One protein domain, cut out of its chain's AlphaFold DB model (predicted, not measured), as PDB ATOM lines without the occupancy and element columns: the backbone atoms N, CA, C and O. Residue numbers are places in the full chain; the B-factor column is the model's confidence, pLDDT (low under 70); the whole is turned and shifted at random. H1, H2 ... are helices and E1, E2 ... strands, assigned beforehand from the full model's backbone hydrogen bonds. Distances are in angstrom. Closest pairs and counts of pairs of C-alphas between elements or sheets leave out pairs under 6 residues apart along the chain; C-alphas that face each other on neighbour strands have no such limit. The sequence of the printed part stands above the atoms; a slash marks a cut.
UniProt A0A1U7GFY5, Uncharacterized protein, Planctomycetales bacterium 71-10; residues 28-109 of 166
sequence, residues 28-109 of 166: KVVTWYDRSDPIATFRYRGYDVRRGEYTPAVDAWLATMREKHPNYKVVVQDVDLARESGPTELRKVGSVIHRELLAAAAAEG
ATOM      1  N   LYS A  28      -9.871  -0.900 -32.918       94.44
ATOM      2  CA  LYS A  28      -8.904  -1.184 -33.980       94.44
ATOM      3  C   LYS A  28      -7.570  -1.542 -33.353       94.44
ATOM      4  O   LYS A  28      -7.030  -0.785 -32.551       94.44
ATOM      5  N   VAL A  29      -7.029  -2.694 -33.721       95.00
ATOM      6  CA  VAL A  29      -5.691  -3.121 -33.311       95.00
ATOM      7  C   VAL A  29      -4.768  -2.965 -34.500       95.00
ATOM      8  O   VAL A  29      -4.960  -3.599 -35.532       95.00
ATOM      9  N   VAL A  30      -3.754  -2.125 -34.351       95.56
ATOM     10  CA  VAL A  30      -2.669  -2.028 -35.319       95.56
ATOM     11  C   VAL A  30      -1.520  -2.888 -34.826       95.56
ATOM     12  O   VAL A  30      -1.043  -2.687 -33.711       95.56
ATOM     13  N   THR A  31      -1.043  -3.802 -35.661       94.69
ATOM     14  CA  THR A  31       0.206  -4.531 -35.446       94.69
ATOM     15  C   THR A  31       1.199  -4.185 -36.545       94.69
ATOM     16  O   THR A  31       0.825  -3.949 -37.698       94.69
ATOM     17  N   TRP A  32       2.477  -4.104 -36.188       95.69
ATOM     18  CA  TRP A  32       3.548  -3.914 -37.154       95.69
ATOM     19  C   TRP A  32       4.813  -4.646 -36.730       95.69
ATOM     20  O   TRP A  32       5.123  -4.725 -35.542       95.69
ATOM     21  N   TYR A  33       5.520  -5.188 -37.713       94.50
ATOM     22  CA  TYR A  33       6.764  -5.926 -37.524       94.50
ATOM     23  C   TYR A  33       7.579  -5.945 -38.814       94.50
ATOM     24  O   TYR A  33       7.016  -5.850 -39.907       94.50
ATOM     25  N   ASP A  34       8.890  -6.082 -38.689       93.62
ATOM     26  CA  ASP A  34       9.802  -6.347 -39.794       93.62
ATOM     27  C   ASP A  34       9.603  -7.788 -40.287       93.62
ATOM     28  O   ASP A  34       9.589  -8.724 -39.494       93.62
ATOM     29  N   ARG A  35       9.431  -7.998 -41.595       90.06
ATOM     30  CA  ARG A  35       9.255  -9.345 -42.166       90.06
ATOM     31  C   ARG A  35      10.484 -10.235 -42.016       90.06
ATOM     32  O   ARG A  35      10.334 -11.449 -42.110       90.06
ATOM     33  N   SER A  36      11.668  -9.654 -41.841       91.12
ATOM     34  CA  SER A  36      12.910 -10.409 -41.659       91.12
ATOM     35  C   SER A  36      13.073 -10.959 -40.242       91.12
ATOM     36  O   SER A  36      13.803 -11.928 -40.067       91.12
ATOM     37  N   ASP A  37      12.396 -10.360 -39.259       91.25
ATOM     38  CA  ASP A  37      12.418 -10.771 -37.849       91.25
ATOM     39  C   ASP A  37      11.062 -10.444 -37.177       91.25
ATOM     40  O   ASP A  37      10.959  -9.524 -36.350       91.25
ATOM     41  N   PRO A  38       9.968 -11.096 -37.618       89.31
ATOM     42  CA  PRO A  38       8.612 -10.753 -37.216       89.31
ATOM     43  C   PRO A  38       8.345 -10.903 -35.716       89.31
ATOM     44  O   PRO A  38       7.498 -10.171 -35.202       89.31
ATOM     45  N   ILE A  39       9.041 -11.798 -35.008       90.06
ATOM     46  CA  ILE A  39       8.857 -12.005 -33.568       90.06
ATOM     47  C   ILE A  39       9.606 -10.964 -32.746       90.06
ATOM     48  O   ILE A  39       8.988 -10.333 -31.881       90.06
ATOM     49  N   ALA A  40      10.898 -10.728 -33.002       90.62
ATOM     50  CA  ALA A  40      11.654  -9.781 -32.182       90.62
ATOM     51  C   ALA A  40      11.188  -8.335 -32.395       90.62
ATOM     52  O   ALA A  40      11.260  -7.501 -31.488       90.62
ATOM     53  N   THR A  41      10.668  -8.033 -33.588       92.44
ATOM     54  CA  THR A  41      10.189  -6.694 -33.947       92.44
ATOM     55  C   THR A  41       8.680  -6.513 -33.787       92.44
ATOM     56  O   THR A  41       8.168  -5.440 -34.113       92.44
ATOM     57  N   PHE A  42       7.959  -7.508 -33.255       93.69
ATOM     58  CA  PHE A  42       6.511  -7.427 -33.084       93.69
ATOM     59  C   PHE A  42       6.107  -6.271 -32.168       93.69
ATOM     60  O   PHE A  42       6.433  -6.224 -30.977       93.69
ATOM     61  N   ARG A  43       5.331  -5.338 -32.715       94.88
ATOM     62  CA  ARG A  43       4.721  -4.230 -31.983       94.88
ATOM     63  C   ARG A  43       3.225  -4.185 -32.253       94.88
ATOM     64  O   ARG A  43       2.751  -4.564 -33.324       94.88
ATOM     65  N   TYR A  44       2.477  -3.690 -31.274       95.00
ATOM     66  CA  TYR A  44       1.038  -3.513 -31.395       95.00
ATOM     67  C   TYR A  44       0.558  -2.263 -30.662       95.00
ATOM     68  O   TYR A  44       1.176  -1.803 -29.700       95.00
ATOM     69  N   ARG A  45      -0.585  -1.732 -31.102       95.62
ATOM     70  CA  ARG A  45      -1.331  -0.683 -30.410       95.62
ATOM     71  C   ARG A  45      -2.826  -0.845 -30.658       95.62
ATOM     72  O   ARG A  45      -3.258  -0.950 -31.802       95.62
ATOM     73  N   GLY A  46      -3.601  -0.881 -29.578       94.19
ATOM     74  CA  GLY A  46      -5.061  -0.848 -29.629       94.19
ATOM     75  C   GLY A  46      -5.573   0.588 -29.556       94.19
ATOM     76  O   GLY A  46      -5.023   1.391 -28.803       94.19
ATOM     77  N   TYR A  47      -6.612   0.881 -30.326       94.81
ATOM     78  CA  TYR A  47      -7.335   2.148 -30.327       94.81
ATOM     79  C   TYR A  47      -8.820   1.863 -30.104       94.81
ATOM     80  O   TYR A  47      -9.407   1.064 -30.842       94.81
ATOM     81  N   ASP A  48      -9.430   2.505 -29.111       93.81
ATOM     82  CA  ASP A  48     -10.879   2.441 -28.912       93.81
ATOM     83  C   ASP A  48     -11.577   3.403 -29.890       93.81
ATOM     84  O   ASP A  48     -11.448   4.629 -29.805       93.81
ATOM     85  N   VAL A  49     -12.322   2.841 -30.845       94.19
ATOM     86  CA  VAL A  49     -13.025   3.615 -31.880       94.19
ATOM     87  C   VAL A  49     -14.206   4.367 -31.273       94.19
ATOM     88  O   VAL A  49     -14.492   5.495 -31.670       94.19
ATOM     89  N   ARG A  50     -14.851   3.795 -30.251       92.81
ATOM     90  CA  ARG A  50     -16.001   4.399 -29.558       92.81
ATOM     91  C   ARG A  50     -15.587   5.654 -28.796       92.81
ATOM     92  O   ARG A  50     -16.380   6.576 -28.641       92.81
ATOM     93  N   ARG A  51     -14.335   5.688 -28.334       94.19
ATOM     94  CA  ARG A  51     -13.727   6.843 -27.657       94.19
ATOM     95  C   ARG A  51     -13.088   7.847 -28.619       94.19
ATOM     96  O   ARG A  51     -12.563   8.856 -28.157       94.19
ATOM     97  N   GLY A  52     -13.114   7.586 -29.928       93.06
ATOM     98  CA  GLY A  52     -12.479   8.441 -30.931       93.06
ATOM     99  C   GLY A  52     -10.948   8.415 -30.891       93.06
ATOM    100  O   GLY A  52     -10.311   9.337 -31.391       93.06
ATOM    101  N   GLU A  53     -10.332   7.383 -30.300       94.38
ATOM    102  CA  GLU A  53      -8.866   7.262 -30.243       94.38
ATOM    103  C   GLU A  53      -8.268   6.933 -31.618       94.38
ATOM    104  O   GLU A  53      -7.116   7.272 -31.899       94.38
ATOM    105  N   TYR A  54      -9.052   6.290 -32.488       94.19
ATOM    106  CA  TYR A  54      -8.691   6.098 -33.886       94.19
ATOM    107  C   TYR A  54      -9.098   7.328 -34.698       94.19
ATOM    108  O   TYR A  54     -10.278   7.562 -34.952       94.19
ATOM    109  N   THR A  55      -8.106   8.114 -35.105       95.94
ATOM    110  CA  THR A  55      -8.290   9.362 -35.858       95.94
ATOM    111  C   THR A  55      -7.623   9.272 -37.234       95.94
ATOM    112  O   THR A  55      -6.746   8.425 -37.423       95.94
ATOM    113  N   PRO A  56      -7.929  10.184 -38.176       96.00
ATOM    114  CA  PRO A  56      -7.232  10.250 -39.465       96.00
ATOM    115  C   PRO A  56      -5.705  10.412 -39.349       96.00
ATOM    116  O   PRO A  56      -4.967  10.058 -40.266       96.00
ATOM    117  N   ALA A  57      -5.205  10.913 -38.213       94.44
ATOM    118  CA  ALA A  57      -3.771  10.982 -37.944       94.44
ATOM    119  C   ALA A  57      -3.132   9.586 -37.829       94.44
ATOM    120  O   ALA A  57      -1.982   9.403 -38.229       94.44
ATOM    121  N   VAL A  58      -3.880   8.594 -37.330       94.81
ATOM    122  CA  VAL A  58      -3.430   7.197 -37.294       94.81
ATOM    123  C   VAL A  58      -3.295   6.669 -38.719       94.81
ATOM    124  O   VAL A  58      -2.253   6.111 -39.049       94.81
ATOM    125  N   ASP A  59      -4.277   6.911 -39.592       95.12
ATOM    126  CA  ASP A  59      -4.213   6.501 -41.003       95.12
ATOM    127  C   ASP A  59      -3.023   7.131 -41.743       95.12
ATOM    128  O   ASP A  59      -2.294   6.439 -42.459       95.12
ATOM    129  N   ALA A  60      -2.766   8.423 -41.525       95.81
ATOM    130  CA  ALA A  60      -1.617   9.121 -42.102       95.81
ATOM    131  C   ALA A  60      -0.274   8.555 -41.599       95.81
ATOM    132  O   ALA A  60       0.670   8.364 -42.374       95.81
ATOM    133  N   TRP A  61      -0.189   8.228 -40.307       95.56
ATOM    134  CA  TRP A  61       0.981   7.555 -39.747       95.56
ATOM    135  C   TRP A  61       1.168   6.148 -40.338       95.56
ATOM    136  O   TRP A  61       2.287   5.790 -40.705       95.56
ATOM    137  N   LEU A  62       0.093   5.371 -40.517       94.69
ATOM    138  CA  LEU A  62       0.148   4.052 -41.158       94.69
ATOM    139  C   LEU A  62       0.628   4.137 -42.610       94.69
ATOM    140  O   LEU A  62       1.411   3.291 -43.044       94.69
ATOM    141  N   ALA A  63       0.181   5.146 -43.361       95.25
ATOM    142  CA  ALA A  63       0.672   5.404 -44.713       95.25
ATOM    143  C   ALA A  63       2.181   5.694 -44.703       95.25
ATOM    144  O   ALA A  63       2.933   5.053 -45.435       95.25
ATOM    145  N   THR A  64       2.631   6.555 -43.784       94.50
ATOM    146  CA  THR A  64       4.055   6.885 -43.605       94.50
ATOM    147  C   THR A  64       4.890   5.649 -43.252       94.50
ATOM    148  O   THR A  64       5.984   5.473 -43.783       94.50
ATOM    149  N   MET A  65       4.384   4.768 -42.381       93.50
ATOM    150  CA  MET A  65       5.053   3.512 -42.022       93.50
ATOM    151  C   MET A  65       5.232   2.595 -43.233       93.50
ATOM    152  O   MET A  65       6.319   2.060 -43.430       93.50
ATOM    153  N   ARG A  66       4.192   2.432 -44.060       93.56
ATOM    154  CA  ARG A  66       4.249   1.581 -45.262       93.56
ATOM    155  C   ARG A  66       5.194   2.133 -46.325       93.56
ATOM    156  O   ARG A  66       5.856   1.355 -47.000       93.56
ATOM    157  N   GLU A  67       5.255   3.454 -46.464       95.19
ATOM    158  CA  GLU A  67       6.130   4.126 -47.424       95.19
ATOM    159  C   GLU A  67       7.604   4.067 -46.995       95.19
ATOM    160  O   GLU A  67       8.465   3.668 -47.776       95.19
ATOM    161  N   LYS A  68       7.905   4.424 -45.740       95.75
ATOM    162  CA  LYS A  68       9.288   4.516 -45.241       95.75
ATOM    163  C   LYS A  68       9.896   3.172 -44.862       95.75
ATOM    164  O   LYS A  68      11.115   3.023 -44.893       95.75
ATOM    165  N   HIS A  69       9.065   2.202 -44.491       94.88
ATOM    166  CA  HIS A  69       9.503   0.886 -44.043       94.88
ATOM    167  C   HIS A  69       8.831  -0.208 -44.885       94.88
ATOM    168  O   HIS A  69       7.977  -0.937 -44.383       94.88
ATOM    169  N   PRO A  70       9.218  -0.378 -46.164       93.69
ATOM    170  CA  PRO A  70       8.566  -1.336 -47.063       93.69
ATOM    171  C   PRO A  70       8.745  -2.800 -46.629       93.69
ATOM    172  O   PRO A  70       7.928  -3.652 -46.980       93.69
ATOM    173  N   ASN A  71       9.790  -3.101 -45.845       93.31
ATOM    174  CA  ASN A  71       9.984  -4.435 -45.271       93.31
ATOM    175  C   ASN A  71       9.090  -4.699 -44.051       93.31
ATOM    176  O   ASN A  71       8.919  -5.848 -43.651       93.31
ATOM    177  N   TYR A  72       8.490  -3.661 -43.465       93.81
ATOM    178  CA  TYR A  72       7.566  -3.833 -42.356       93.81
ATOM    179  C   TYR A  72       6.197  -4.258 -42.882       93.81
ATOM    180  O   TYR A  72       5.634  -3.689 -43.819       93.81
ATOM    181  N   LYS A  73       5.616  -5.271 -42.247       93.00
ATOM    182  CA  LYS A  73       4.216  -5.628 -42.430       93.00
ATOM    183  C   LYS A  73       3.396  -4.884 -41.388       93.00
ATOM    184  O   LYS A  73       3.636  -5.025 -40.198       93.00
ATOM    185  N   VAL A  74       2.421  -4.109 -41.853       94.31
ATOM    186  CA  VAL A  74       1.488  -3.357 -41.007       94.31
ATOM    187  C   VAL A  74       0.085  -3.911 -41.229       94.31
ATOM    188  O   VAL A  74      -0.425  -3.855 -42.350       94.31
ATOM    189  N   VAL A  75      -0.537  -4.435 -40.176       92.75
ATOM    190  CA  VAL A  75      -1.886  -5.014 -40.201       92.75
ATOM    191  C   VAL A  75      -2.792  -4.182 -39.301       92.75
ATOM    192  O   VAL A  75      -2.424  -3.836 -38.181       92.75
ATOM    193  N   VAL A  76      -3.978  -3.839 -39.803       94.81
ATOM    194  CA  VAL A  76      -5.030  -3.178 -39.024       94.81
ATOM    195  C   VAL A  76      -6.177  -4.161 -38.909       94.81
ATOM    196  O   VAL A  76      -6.740  -4.573 -39.922       94.81
ATOM    197  N   GLN A  77      -6.493  -4.548 -37.682       93.12
ATOM    198  CA  GLN A  77      -7.530  -5.514 -37.383       93.12
ATOM    199  C   GLN A  77      -8.697  -4.824 -36.689       93.12
ATOM    200  O   GLN A  77      -8.543  -4.231 -35.620       93.12
ATOM    201  N   ASP A  78      -9.871  -4.951 -37.295       93.19
ATOM    202  CA  ASP A  78     -11.125  -4.507 -36.705       93.19
ATOM    203  C   ASP A  78     -11.598  -5.538 -35.681       93.19
ATOM    204  O   ASP A  78     -11.638  -6.742 -35.964       93.19
ATOM    205  N   VAL A  79     -11.929  -5.055 -34.486       90.88
ATOM    206  CA  VAL A  79     -12.335  -5.860 -33.337       90.88
ATOM    207  C   VAL A  79     -13.758  -5.487 -32.944       90.88
ATOM    208  O   VAL A  79     -14.047  -4.358 -32.541       90.88
ATOM    209  N   ASP A  80     -14.630  -6.482 -33.040       92.38
ATOM    210  CA  ASP A  80     -15.994  -6.455 -32.525       92.38
ATOM    211  C   ASP A  80     -15.998  -7.136 -31.152       92.38
ATOM    212  O   ASP A  80     -15.793  -8.352 -31.045       92.38
ATOM    213  N   LEU A  81     -16.219  -6.366 -30.084       89.00
ATOM    214  CA  LEU A  81     -16.192  -6.921 -28.732       89.00
ATOM    215  C   LEU A  81     -17.350  -7.884 -28.475       89.00
ATOM    216  O   LEU A  81     -17.246  -8.711 -27.569       89.00
ATOM    217  N   ALA A  82     -18.447  -7.810 -29.230       88.38
ATOM    218  CA  ALA A  82     -19.563  -8.738 -29.075       88.38
ATOM    219  C   ALA A  82     -19.212 -10.144 -29.583       88.38
ATOM    220  O   ALA A  82     -19.758 -11.129 -29.087       88.38
ATOM    221  N   ARG A  83     -18.283 -10.245 -30.540       87.06
ATOM    222  CA  ARG A  83     -17.857 -11.514 -31.145       87.06
ATOM    223  C   ARG A  83     -16.658 -12.152 -30.461       87.06
ATOM    224  O   ARG A  83     -16.528 -13.373 -30.483       87.06
ATOM    225  N   GLU A  84     -15.781 -11.345 -29.877       86.88
ATOM    226  CA  GLU A  84     -14.573 -11.857 -29.240       86.88
ATOM    227  C   GLU A  84     -14.872 -12.478 -27.867       86.88
ATOM    228  O   GLU A  84     -15.661 -11.967 -27.063       86.88
ATOM    229  N   SER A  85     -14.222 -13.607 -27.588       78.12
ATOM    230  CA  SER A  85     -14.407 -14.365 -26.355       78.12
ATOM    231  C   SER A  85     -13.523 -13.818 -25.233       78.12
ATOM    232  O   SER A  85     -12.328 -13.576 -25.396       78.12
ATOM    233  N   GLY A  86     -14.111 -13.601 -24.058       83.19
ATOM    234  CA  GLY A  86     -13.369 -13.147 -22.886       83.19
ATOM    235  C   GLY A  86     -14.242 -12.405 -21.874       83.19
ATOM    236  O   GLY A  86     -15.233 -11.787 -22.260       83.19
ATOM    237  N   PRO A  87     -13.884 -12.443 -20.579       83.81
ATOM    238  CA  PRO A  87     -14.668 -11.800 -19.525       83.81
ATOM    239  C   PRO A  87     -14.498 -10.275 -19.488       83.81
ATOM    240  O   PRO A  87     -15.327  -9.585 -18.908       83.81
ATOM    241  N   THR A  88     -13.430  -9.737 -20.084       91.38
ATOM    242  CA  THR A  88     -13.125  -8.300 -20.089       91.38
ATOM    243  C   THR A  88     -12.765  -7.827 -21.492       91.38
ATOM    244  O   THR A  88     -12.214  -8.598 -22.281       91.38
ATOM    245  N   GLU A  89     -13.031  -6.553 -21.794       88.62
ATOM    246  CA  GLU A  89     -12.666  -5.941 -23.082       88.62
ATOM    247  C   GLU A  89     -11.163  -6.087 -23.364       88.62
ATOM    248  O   GLU A  89     -10.772  -6.515 -24.445       88.62
ATOM    249  N   LEU A  90     -10.315  -5.856 -22.352       88.94
ATOM    250  CA  LEU A  90      -8.865  -6.017 -22.478       88.94
ATOM    251  C   LEU A  90      -8.463  -7.445 -22.876       88.94
ATOM    252  O   LEU A  90      -7.574  -7.619 -23.704       88.94
ATOM    253  N   ARG A  91      -9.117  -8.477 -22.323       88.88
ATOM    254  CA  ARG A  91      -8.833  -9.870 -22.704       88.88
ATOM    255  C   ARG A  91      -9.281 -10.184 -24.128       88.88
ATOM    256  O   ARG A  91      -8.580 -10.923 -24.808       88.88
ATOM    257  N   LYS A  92     -10.395  -9.605 -24.579       91.00
ATOM    258  CA  LYS A  92     -10.887  -9.740 -25.959       91.00
ATOM    259  C   LYS A  92      -9.952  -9.070 -26.965       91.00
ATOM    260  O   LYS A  92      -9.629  -9.640 -27.994       91.00
ATOM    261  N   VAL A  93      -9.448  -7.878 -26.658       90.19
ATOM    262  CA  VAL A  93      -8.434  -7.223 -27.502       90.19
ATOM    263  C   VAL A  93      -7.113  -8.003 -27.457       90.19
ATOM    264  O   VAL A  93      -6.467  -8.212 -28.483       90.19
ATOM    265  N   GLY A  94      -6.736  -8.499 -26.276       88.50
ATOM    266  CA  GLY A  94      -5.551  -9.328 -26.075       88.50
ATOM    267  C   GLY A  94      -5.572 -10.642 -26.862       88.50
ATOM    268  O   GLY A  94      -4.535 -11.031 -27.393       88.50
ATOM    269  N   SER A  95      -6.726 -11.305 -26.999       88.94
ATOM    270  CA  SER A  95      -6.844 -12.532 -27.802       88.94
ATOM    271  C   SER A  95      -6.600 -12.263 -29.289       88.94
ATOM    272  O   SER A  95      -5.921 -13.051 -29.949       88.94
ATOM    273  N   VAL A  96      -7.075 -11.125 -29.804       90.94
ATOM    274  CA  VAL A  96      -6.800 -10.685 -31.179       90.94
ATOM    275  C   VAL A  96      -5.309 -10.425 -31.376       90.94
ATOM    276  O   VAL A  96      -4.725 -10.935 -32.328       90.94
ATOM    277  N   ILE A  97      -4.673  -9.698 -30.454       89.31
ATOM    278  CA  ILE A  97      -3.226  -9.437 -30.510       89.31
ATOM    279  C   ILE A  97      -2.436 -10.750 -30.474       89.31
ATOM    280  O   ILE A  97      -1.509 -10.935 -31.259       89.31
ATOM    281  N   HIS A  98      -2.817 -11.681 -29.597       89.56
ATOM    282  CA  HIS A  98      -2.159 -12.979 -29.485       89.56
ATOM    283  C   HIS A  98      -2.277 -13.798 -30.777       89.56
ATOM    284  O   HIS A  98      -1.297 -14.394 -31.217       89.56
ATOM    285  N   ARG A  99      -3.446 -13.779 -31.432       88.38
ATOM    286  CA  ARG A  99      -3.653 -14.423 -32.736       88.38
ATOM    287  C   ARG A  99      -2.734 -13.843 -33.812       88.38
ATOM    288  O   ARG A  99      -2.156 -14.606 -34.582       88.38
ATOM    289  N   GLU A 100      -2.563 -12.524 -33.840       90.06
ATOM    290  CA  GLU A 100      -1.653 -11.868 -34.787       90.06
ATOM    291  C   GLU A 100      -0.181 -12.165 -34.490       90.06
ATOM    292  O   GLU A 100       0.595 -12.379 -35.418       90.06
ATOM    293  N   LEU A 101       0.204 -12.253 -33.214       87.75
ATOM    294  CA  LEU A 101       1.546 -12.688 -32.826       87.75
ATOM    295  C   LEU A 101       1.818 -14.125 -33.288       87.75
ATOM    296  O   LEU A 101       2.863 -14.392 -33.870       87.75
ATOM    297  N   LEU A 102       0.873 -15.049 -33.089       87.75
ATOM    298  CA  LEU A 102       1.007 -16.422 -33.586       87.75
ATOM    299  C   LEU A 102       1.069 -16.474 -35.118       87.75
ATOM    300  O   LEU A 102       1.819 -17.270 -35.674       87.75
ATOM    301  N   ALA A 103       0.321 -15.614 -35.813       84.31
ATOM    302  CA  ALA A 103       0.404 -15.496 -37.266       84.31
ATOM    303  C   ALA A 103       1.766 -14.948 -37.729       84.31
ATOM    304  O   ALA A 103       2.290 -15.400 -38.748       84.31
ATOM    305  N   ALA A 104       2.355 -14.010 -36.983       84.12
ATOM    306  CA  ALA A 104       3.712 -13.520 -37.211       84.12
ATOM    307  C   ALA A 104       4.755 -14.628 -36.963       84.12
ATOM    308  O   ALA A 104       5.615 -14.851 -37.810       84.12
ATOM    309  N   ALA A 105       4.604 -15.405 -35.885       81.25
ATOM    310  CA  ALA A 105       5.461 -16.553 -35.570       81.25
ATOM    311  C   ALA A 105       5.404 -17.631 -36.660       81.25
ATOM    312  O   ALA A 105       6.416 -18.202 -37.058       81.25
ATOM    313  N   ALA A 106       4.204 -17.900 -37.179       79.56
ATOM    314  CA  ALA A 106       4.015 -18.840 -38.275       79.56
ATOM    315  C   ALA A 106       4.721 -18.374 -39.562       79.56
ATOM    316  O   ALA A 106       5.227 -19.211 -40.307       79.56
ATOM    317  N   ALA A 107       4.801 -17.061 -39.811       72.38
ATOM    318  CA  ALA A 107       5.541 -16.512 -40.948       72.38
ATOM    319  C   ALA A 107       7.066 -16.703 -40.820       72.38
ATOM    320  O   ALA A 107       7.745 -16.812 -41.835       72.38
ATOM    321  N   GLU A 108       7.580 -16.809 -39.594       71.62
ATOM    322  CA  GLU A 108       8.975 -17.151 -39.277       71.62
ATOM    323  C   GLU A 108       9.285 -18.653 -39.432       71.62
ATOM    324  O   GLU A 108      10.419 -19.089 -39.252       71.62
ATOM    325  N   GLY A 109       8.280 -19.474 -39.760       62.25
ATOM    326  CA  GLY A 109       8.434 -20.924 -39.859       62.25
ATOM    327  C   GLY A 109       8.475 -21.641 -38.505       62.25
ATOM    328  O   GLY A 109       8.710 -22.848 -38.474       62.25
TER     329      GLY A 109
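AT A GLANCE: This is residues 28 to 109 of the 166 residues of an uncharacterized protein of Planctomycetales bacterium 71-10 (UniProt A0A1U7GFY5). A small slab of three antiparallel strands has one helix over each of its faces: the longer H2 covers one face, and H1 is over the opposite face on the side of E1 and E3. Both helices run along the strands, and E1 is in the middle of the sheet between E2 and E3. The printed part has 82 residues, with two named helices and three named strands in the order E1, E2, H1, E3, H2; the class is mixed, helices and strands, and the sheet's order is E2, E1, E3. The whole is compact, with a radius of gyration of the C-alphas of 13.3 A, and flat in outline, spanning 35 by 32 by 15 A.

IN THESE COORDINATES: Find C-alpha 28 at (-8.904, -1.184, -33.980); from there E1 runs through residues 28 to 34, 20.3 A from first to last C-alpha. E2 is residues 43 to 48, 17.2 A long. H1, residues 56 to 68, begins with C-alpha 56 at (-7.232, 10.250, -39.465) and is 18.4 A long. E3 is residues 72 to 79, 21.9 A long. Last comes H2, residues 89 to 107, 27.6 A long, ending with C-alpha 107 at (5.541, -16.512, -40.948).

HOW THE PARTS SIT: Begin with E1, the inner strand. E1 and E2 form a hairpin and are antiparallel at 167 degrees; look for N 30 and O 45, 2.9 A apart and within hydrogen-bond range. On E1's other side E3 is antiparallel at 162 degrees, with N 77 and O 29 within hydrogen-bond range at 2.8 A. E2, H1 and E3 make a split strand-helix-strand unit, two strands running the same way with E1 between them, and its crossover is right-handed. H1 is on the sheet at a height of 9.9 A, over E1 and E3, along the strands at 14 degrees to E1 on the local plane. The closest C-alphas of H1 and E3 are those of Arg 66 and Tyr 72, 7.0 A apart. H2 is on the opposite face at a height of 9.5 A, giving three layers, helices on both faces of a sheet. It runs along the strands, but only just, at 29.7 degrees to E3 on the local plane. The closest C-alphas of E1 and H2 are those of Val 29 and Ile 97, 7.3 A apart. H1 and H2 are apart. In both helices every O i to N i+4 pair is within hydrogen-bond range.

THE WHOLE: The two C-alphas farthest apart, those of Lys 68 and Pro 87, are 38.7 A from each other. The printed part has no cut. The link from H1 to E3 is tight, the other links are short, and no link is long. Mean pLDDT of the printed part is 90.8; look at residue 109 for the one value under 70.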